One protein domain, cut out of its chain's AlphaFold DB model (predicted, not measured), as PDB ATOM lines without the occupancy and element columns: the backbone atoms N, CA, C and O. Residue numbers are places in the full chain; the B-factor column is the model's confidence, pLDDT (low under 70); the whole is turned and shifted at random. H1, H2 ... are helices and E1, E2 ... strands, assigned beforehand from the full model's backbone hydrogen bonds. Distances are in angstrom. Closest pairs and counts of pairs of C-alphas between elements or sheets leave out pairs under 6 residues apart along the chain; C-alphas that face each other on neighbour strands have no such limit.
ATOM      1  N   SER A   4     -23.004  55.024  -9.473       66.00
ATOM      2  CA  SER A   4     -24.201  54.899  -8.642       66.00
ATOM      3  C   SER A   4     -25.064  56.156  -8.716       66.00
ATOM      4  O   SER A   4     -26.280  56.049  -8.836       66.00
ATOM      5  N   GLN A   5     -24.449  57.338  -8.746       70.44
ATOM      6  CA  GLN A   5     -25.179  58.601  -8.772       70.44
ATOM      7  C   GLN A   5     -25.970  58.790 -10.079       70.44
ATOM      8  O   GLN A   5     -27.127  59.200 -10.043       70.44
ATOM      9  N   THR A   6     -25.398  58.393 -11.221       77.50
ATOM     10  CA  THR A   6     -26.078  58.456 -12.530       77.50
ATOM     11  C   THR A   6     -27.324  57.566 -12.589       77.50
ATOM     12  O   THR A   6     -28.321  57.957 -13.184       77.50
ATOM     13  N   ILE A   7     -27.306  56.399 -11.937       79.62
ATOM     14  CA  ILE A   7     -28.452  55.473 -11.905       79.62
ATOM     15  C   ILE A   7     -29.639  56.106 -11.167       79.62
ATOM     16  O   ILE A   7     -30.775  56.000 -11.621       79.62
ATOM     17  N   PHE A   8     -29.397  56.789 -10.045       82.88
ATOM     18  CA  PHE A   8     -30.479  57.438  -9.301       82.88
ATOM     19  C   PHE A   8     -31.043  58.650 -10.051       82.88
ATOM     20  O   PHE A   8     -32.260  58.800 -10.120       82.88
ATOM     21  N   GLU A   9     -30.188  59.462 -10.674       85.44
ATOM     22  CA  GLU A   9     -30.618  60.604 -11.495       85.44
ATOM     23  C   GLU A   9     -31.444  60.163 -12.717       85.44
ATOM     24  O   GLU A   9     -32.416  60.825 -13.084       85.44
ATOM     25  N   GLU A  10     -31.088  59.039 -13.346       85.69
ATOM     26  CA  GLU A  10     -31.787  58.535 -14.530       85.69
ATOM     27  C   GLU A  10     -33.095  57.820 -14.193       85.69
ATOM     28  O   GLU A  10     -34.026  57.897 -14.993       85.69
ATOM     29  N   TYR A  11     -33.177  57.124 -13.051       86.44
ATOM     30  CA  TYR A  11     -34.289  56.214 -12.777       86.44
ATOM     31  C   TYR A  11     -35.221  56.595 -11.636       86.44
ATOM     32  O   TYR A  11     -36.275  55.979 -11.544       86.44
ATOM     33  N   THR A  12     -34.935  57.623 -10.837       89.88
ATOM     34  CA  THR A  12     -35.822  58.018  -9.726       89.88
ATOM     35  C   THR A  12     -36.472  59.390  -9.916       89.88
ATOM     36  O   THR A  12     -35.986  60.216 -10.693       89.88
ATOM     37  N   ASP A  13     -37.598  59.604  -9.241       88.19
ATOM     38  CA  ASP A  13     -38.229  60.896  -8.968       88.19
ATOM     39  C   ASP A  13     -38.797  60.923  -7.531       88.19
ATOM     40  O   ASP A  13     -38.503  60.043  -6.718       88.19
ATOM     41  N   ASP A  14     -39.584  61.947  -7.189       90.44
ATOM     42  CA  ASP A  14     -40.159  62.101  -5.844       90.44
ATOM     43  C   ASP A  14     -41.222  61.036  -5.493       90.44
ATOM     44  O   ASP A  14     -41.607  60.913  -4.327       90.44
ATOM     45  N   LEU A  15     -41.732  60.289  -6.479       87.19
ATOM     46  CA  LEU A  15     -42.769  59.269  -6.312       87.19
ATOM     47  C   LEU A  15     -42.213  57.843  -6.368       87.19
ATOM     48  O   LEU A  15     -42.741  56.973  -5.675       87.19
ATOM     49  N   GLY A  16     -41.172  57.586  -7.156       86.50
ATOM     50  CA  GLY A  16     -40.615  56.247  -7.292       86.50
ATOM     51  C   GLY A  16     -39.534  56.111  -8.367       86.50
ATOM     52  O   GLY A  16     -38.944  57.102  -8.799       86.50
ATOM     53  N   PRO A  17     -39.234  54.866  -8.778       92.44
ATOM     54  CA  PRO A  17     -39.764  53.616  -8.230       92.44
ATOM     55  C   PRO A  17     -39.138  53.265  -6.872       92.44
ATOM     56  O   PRO A  17     -37.965  53.538  -6.618       92.44
ATOM     57  N   GLU A  18     -39.897  52.597  -5.998       93.94
ATOM     58  CA  GLU A  18     -39.405  52.101  -4.706       93.94
ATOM     59  C   GLU A  18     -38.227  51.123  -4.873       93.94
ATOM     60  O   GLU A  18     -37.314  51.102  -4.038       93.94
ATOM     61  N   LYS A  19     -38.249  50.276  -5.918       92.50
ATOM     62  CA  LYS A  19     -37.161  49.331  -6.242       92.50
ATOM     63  C   LYS A  19     -37.022  49.100  -7.742       92.50
ATOM     64  O   LYS A  19     -38.013  48.974  -8.455       92.50
ATOM     65  N   ILE A  20     -35.779  48.897  -8.177       92.88
ATOM     66  CA  ILE A  20     -35.433  48.348  -9.492       92.88
ATOM     67  C   ILE A  20     -34.563  47.114  -9.268       92.88
ATOM     68  O   ILE A  20     -33.528  47.184  -8.605       92.88
ATOM     69  N   ILE A  21     -34.985  45.971  -9.804       93.19
ATOM     70  CA  ILE A  21     -34.304  44.686  -9.636       93.19
ATOM     71  C   ILE A  21     -33.888  44.173 -11.010       93.19
ATOM     72  O   ILE A  21     -34.725  43.753 -11.807       93.19
ATOM     73  N   HIS A  22     -32.583  44.171 -11.270       92.50
ATOM     74  CA  HIS A  22     -32.007  43.526 -12.445       92.50
ATOM     75  C   HIS A  22     -31.761  42.045 -12.156       92.50
ATOM     76  O   HIS A  22     -31.067  41.692 -11.204       92.50
ATOM     77  N   ILE A  23     -32.319  41.177 -12.994       94.94
ATOM     78  CA  ILE A  23     -32.244  39.724 -12.856       94.94
ATOM     79  C   ILE A  23     -31.487  39.167 -14.056       94.94
ATOM     80  O   ILE A  23     -31.834  39.429 -15.211       94.94
ATOM     81  N   TYR A  24     -30.473  38.356 -13.773       96.62
ATOM     82  CA  TYR A  24     -29.808  37.530 -14.768       96.62
ATOM     83  C   TYR A  24     -29.892  36.064 -14.345       96.62
ATOM     84  O   TYR A  24     -29.387  35.701 -13.284       96.62
ATOM     85  N   GLU A  25     -30.523  35.229 -15.170       97.12
ATOM     86  CA  GLU A  25     -30.571  33.778 -14.975       97.12
ATOM     87  C   GLU A  25     -29.826  33.096 -16.140       97.12
ATOM     88  O   GLU A  25     -30.239  33.218 -17.299       97.12
ATOM     89  N   PRO A  26     -28.687  32.432 -15.874       97.38
ATOM     90  CA  PRO A  26     -27.790  31.970 -16.927       97.38
ATOM     91  C   PRO A  26     -28.302  30.759 -17.715       97.38
ATOM     92  O   PRO A  26     -27.975  30.650 -18.898       97.38
ATOM     93  N   VAL A  27     -29.078  29.853 -17.111       98.19
ATOM     94  CA  VAL A  27     -29.511  28.603 -17.764       98.19
ATOM     95  C   VAL A  27     -30.477  28.896 -18.912       98.19
ATOM     96  O   VAL A  27     -30.305  28.388 -20.020       98.19
ATOM     97  N   ALA A  28     -31.448  29.772 -18.675       96.31
ATOM     98  CA  ALA A  28     -32.406  30.262 -19.655       96.31
ATOM     99  C   ALA A  28     -31.886  31.473 -20.446       96.31
ATOM    100  O   ALA A  28     -32.555  31.927 -21.374       96.31
ATOM    101  N   LYS A  29     -30.707  32.009 -20.092       94.88
ATOM    102  CA  LYS A  29     -30.163  33.277 -20.613       94.88
ATOM    103  C   LYS A  29     -31.140  34.445 -20.433       94.88
ATOM    104  O   LYS A  29     -31.187  35.360 -21.259       94.88
ATOM    105  N   LEU A  30     -31.924  34.410 -19.357       93.81
ATOM    106  CA  LEU A  30     -32.906  35.435 -19.051       93.81
ATOM    107  C   LEU A  30     -32.191  36.690 -18.568       93.81
ATOM    108  O   LEU A  30     -31.395  36.652 -17.629       93.81
ATOM    109  N   LYS A  31     -32.534  37.812 -19.188       93.56
ATOM    110  CA  LYS A  31     -32.283  39.148 -18.662       93.56
ATOM    111  C   LYS A  31     -33.644  39.770 -18.412       93.56
ATOM    112  O   LYS A  31     -34.441  39.863 -19.342       93.56
ATOM    113  N   ALA A  32     -33.912  40.136 -17.172       93.75
ATOM    114  CA  ALA A  32     -35.176  40.739 -16.787       93.75
ATOM    115  C   ALA A  32     -34.937  41.918 -15.853       93.75
ATOM    116  O   ALA A  32     -33.915  42.001 -15.170       93.75
ATOM    117  N   ILE A  33     -35.902  42.824 -15.838       93.94
ATOM    118  CA  ILE A  33     -35.947  43.962 -14.932       93.94
ATOM    119  C   ILE A  33     -37.322  43.929 -14.276       93.94
ATOM    120  O   ILE A  33     -38.328  43.737 -14.959       93.94
ATOM    121  N   VAL A  34     -37.358  44.085 -12.958       94.81
ATOM    122  CA  VAL A  34     -38.592  44.295 -12.200       94.81
ATOM    123  C   VAL A  34     -38.525  45.686 -11.595       94.81
ATOM    124  O   VAL A  34     -37.635  45.964 -10.791       94.81
ATOM    125  N   VAL A  35     -39.459  46.544 -11.992       94.06
ATOM    126  CA  VAL A  35     -39.663  47.867 -11.399       94.06
ATOM    127  C   VAL A  35     -40.856  47.772 -10.455       94.06
ATOM    128  O   VAL A  35     -41.894  47.217 -10.813       94.06
ATOM    129  N   ILE A  36     -40.674  48.232  -9.220       94.88
ATOM    130  CA  ILE A  36     -41.711  48.265  -8.191       94.88
ATOM    131  C   ILE A  36     -41.928  49.723  -7.823       94.88
ATOM    132  O   ILE A  36     -41.087  50.296  -7.133       94.88
ATOM    133  N   ASP A  37     -43.057  50.293  -8.239       92.06
ATOM    134  CA  ASP A  37     -43.383  51.686  -7.923       92.06
ATOM    135  C   ASP A  37     -43.640  51.870  -6.430       92.06
ATOM    136  O   ASP A  37     -43.102  52.783  -5.815       92.06
ATOM    137  N   ASN A  38     -44.443  50.981  -5.835       93.56
ATOM    138  CA  ASN A  38     -44.858  51.078  -4.440       93.56
ATOM    139  C   ASN A  38     -45.356  49.728  -3.898       93.56
ATOM    140  O   ASN A  38     -46.127  49.030  -4.560       93.56
ATOM    141  N   ALA A  39     -44.981  49.400  -2.661       95.06
ATOM    142  CA  ALA A  39     -45.480  48.250  -1.906       95.06
ATOM    143  C   ALA A  39     -46.156  48.633  -0.567       95.06
ATOM    144  O   ALA A  39     -46.439  47.770   0.267       95.06
ATOM    145  N   ALA A  40     -46.452  49.919  -0.333       95.06
ATOM    146  CA  ALA A  40     -47.006  50.402   0.939       95.06
ATOM    147  C   ALA A  40     -48.365  49.776   1.312       95.06
ATOM    148  O   ALA A  40     -48.665  49.615   2.493       95.06
ATOM    149  N   ALA A  41     -49.186  49.411   0.322       95.69
ATOM    150  CA  ALA A  41     -50.499  48.796   0.535       95.69
ATOM    151  C   ALA A  41     -50.465  47.251   0.562       95.69
ATOM    152  O   ALA A  41     -51.517  46.618   0.651       95.69
ATOM    153  N   GLY A  42     -49.281  46.639   0.470       96.25
ATOM    154  CA  GLY A  42     -49.102  45.194   0.335       96.25
ATOM    155  C   GLY A  42     -48.239  44.823  -0.877       96.25
ATOM    156  O   GLY A  42     -47.584  45.690  -1.457       96.25
ATOM    157  N   PRO A  43     -48.204  43.536  -1.270       97.00
ATOM    158  CA  PRO A  43     -47.389  43.085  -2.395       97.00
ATOM    159  C   PRO A  43     -47.721  43.838  -3.687       97.00
ATOM    160  O   PRO A  43     -48.893  43.957  -4.046       97.00
ATOM    161  N   ALA A  44     -46.694  44.302  -4.400       96.12
ATOM    162  CA  ALA A  44     -46.871  44.909  -5.714       96.12
ATOM    163  C   ALA A  44     -47.418  43.882  -6.719       96.12
ATOM    164  O   ALA A  44     -47.033  42.710  -6.707       96.12
ATOM    165  N   ILE A  45     -48.318  44.331  -7.596       95.50
ATOM    166  CA  ILE A  45     -48.968  43.509  -8.621       95.50
ATOM    167  C   ILE A  45     -48.764  44.198  -9.968       95.50
ATOM    168  O   ILE A  45     -49.002  45.395 -10.092       95.50
ATOM    169  N   GLY A  46     -48.356  43.440 -10.982       92.44
ATOM    170  CA  GLY A  46     -48.103  43.966 -12.319       92.44
ATOM    171  C   GLY A  46     -48.126  42.875 -13.382       92.44
ATOM    172  O   GLY A  46     -48.091  41.680 -13.080       92.44
ATOM    173  N   GLY A  47     -48.223  43.296 -14.640       94.00
ATOM    174  CA  GLY A  47     -48.113  42.402 -15.789       94.00
ATOM    175  C   GLY A  47     -46.662  42.055 -16.117       94.00
ATOM    176  O   GLY A  47     -45.727  42.708 -15.663       94.00
ATOM    177  N   VAL A  48     -46.478  41.044 -16.964       94.19
ATOM    178  CA  VAL A  48     -45.174  40.699 -17.543       94.19
ATOM    179  C   VAL A  48     -45.200  41.033 -19.029       94.19
ATOM    180  O   VAL A  48     -46.094  40.591 -19.751       94.19
ATOM    181  N   ARG A  49     -44.202  41.788 -19.496       91.81
ATOM    182  CA  ARG A  49     -43.955  42.048 -20.918       91.81
ATOM    183  C   ARG A  49     -42.615  41.431 -21.314       91.81
ATOM    184  O   ARG A  49     -41.630  41.586 -20.602       91.81
ATOM    185  N   MET A  50     -42.581  40.764 -22.467       92.62
ATOM    186  CA  MET A  50     -41.345  40.303 -23.102       92.62
ATOM    187  C   MET A  50     -41.168  41.036 -24.429       92.62
ATOM    188  O   MET A  50     -41.997  40.892 -25.325       92.62
ATOM    189  N   ALA A  51     -40.100  41.819 -24.539       90.69
ATOM    190  CA  ALA A  51     -39.714  42.521 -25.759       90.69
ATOM    191  C   ALA A  51     -38.177  42.537 -25.874       90.69
ATOM    192  O   ALA A  51     -37.500  42.634 -24.847       90.69
ATOM    193  N   PRO A  52     -37.609  42.382 -27.085       87.00
ATOM    194  CA  PRO A  52     -36.160  42.291 -27.288       87.00
ATOM    195  C   PRO A  52     -35.421  43.626 -27.102       87.00
ATOM    196  O   PRO A  52     -34.205  43.627 -26.935       87.00
ATOM    197  N   ASP A  53     -36.145  44.737 -27.152       85.69
ATOM    198  CA  ASP A  53     -35.664  46.119 -27.143       85.69
ATOM    199  C   ASP A  53     -35.992  46.872 -25.845       85.69
ATOM    200  O   ASP A  53     -35.708  48.063 -25.739       85.69
ATOM    201  N   LEU A  54     -36.538  46.175 -24.842       83.38
ATOM    202  CA  LEU A  54     -36.939  46.785 -23.578       83.38
ATOM    203  C   LEU A  54     -35.723  47.329 -22.812       83.38
ATOM    204  O   LEU A  54     -34.726  46.627 -22.610       83.38
ATOM    205  N   THR A  55     -35.839  48.559 -22.320       83.75
ATOM    206  CA  THR A  55     -34.829  49.207 -21.469       83.75
ATOM    207  C   THR A  55     -35.414  49.556 -20.106       83.75
ATOM    208  O   THR A  55     -36.622  49.743 -19.987       83.75
ATOM    209  N   THR A  56     -34.575  49.680 -19.071       80.94
ATOM    210  CA  THR A  56     -35.029  50.130 -17.740       80.94
ATOM    211  C   THR A  56     -35.694  51.506 -17.810       80.94
ATOM    212  O   THR A  56     -36.691  51.734 -17.136       80.94
ATOM    213  N   THR A  57     -35.183  52.399 -18.661       80.25
ATOM    214  CA  THR A  57     -35.701  53.761 -18.845       80.25
ATOM    215  C   THR A  57     -37.129  53.784 -19.401       80.25
ATOM    216  O   THR A  57     -37.880  54.696 -19.084       80.25
ATOM    217  N   GLU A  58     -37.516  52.802 -20.224       73.06
ATOM    218  CA  GLU A  58     -38.862  52.724 -20.817       73.06
ATOM    219  C   GLU A  58     -39.940  52.314 -19.804       73.06
ATOM    220  O   GLU A  58     -41.105  52.665 -19.971       73.06
ATOM    221  N   ILE A  59     -39.567  51.541 -18.782       75.50
ATOM    222  CA  ILE A  59     -40.513  50.888 -17.863       75.50
ATOM    223  C   ILE A  59     -40.534  51.488 -16.454       75.50
ATOM    224  O   ILE A  59     -41.145  50.884 -15.572       75.50
TER     225      ILE A  59
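This is residues 4 to 59 of the 60 residues of an uncharacterized protein of Methanosarcinales archaeon ANME-2c ERB4 (UniProt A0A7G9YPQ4). Little of this domain is regular structure: a short helix, H1, leads into one long hairpin, E1 and E2, and a wide loop, residues 37 to 59, swings out on the E2 side and folds back. Residues 4 to 9 of H1 and the hairpin's turn, residues 25 to 30, stick out. The printed part has 56 residues, 22 of them in the named elements H1, E1, E2; the class is mixed, the sheet antiparallel. It is only just loose, close to compact, with a radius of gyration of the C-alphas of 12.6 A and spans of 35 by 29 by 17 A.

H1, residues 4 to 11, has every O i to N i+4 pair within hydrogen-bond range. A short link joins it to E1, residues 19 to 25. A tight link follows to E2, residues 30 to 36, apart from H1. E1 and E2 form an antiparallel hairpin at 166 degrees, with N 21 and O 34 at 2.8 A.

H1 begins at C-alpha 4 (-24.201, 54.899, -8.642). E1 and E2 each measure 19.0 A; E2 ends at C-alpha 36 (-41.711, 48.265, -8.191).

The farthest C-alphas, Asp 14 and Val 27, are 37.1 A apart. The printed part has no cut; residue 4 is under pLDDT 70.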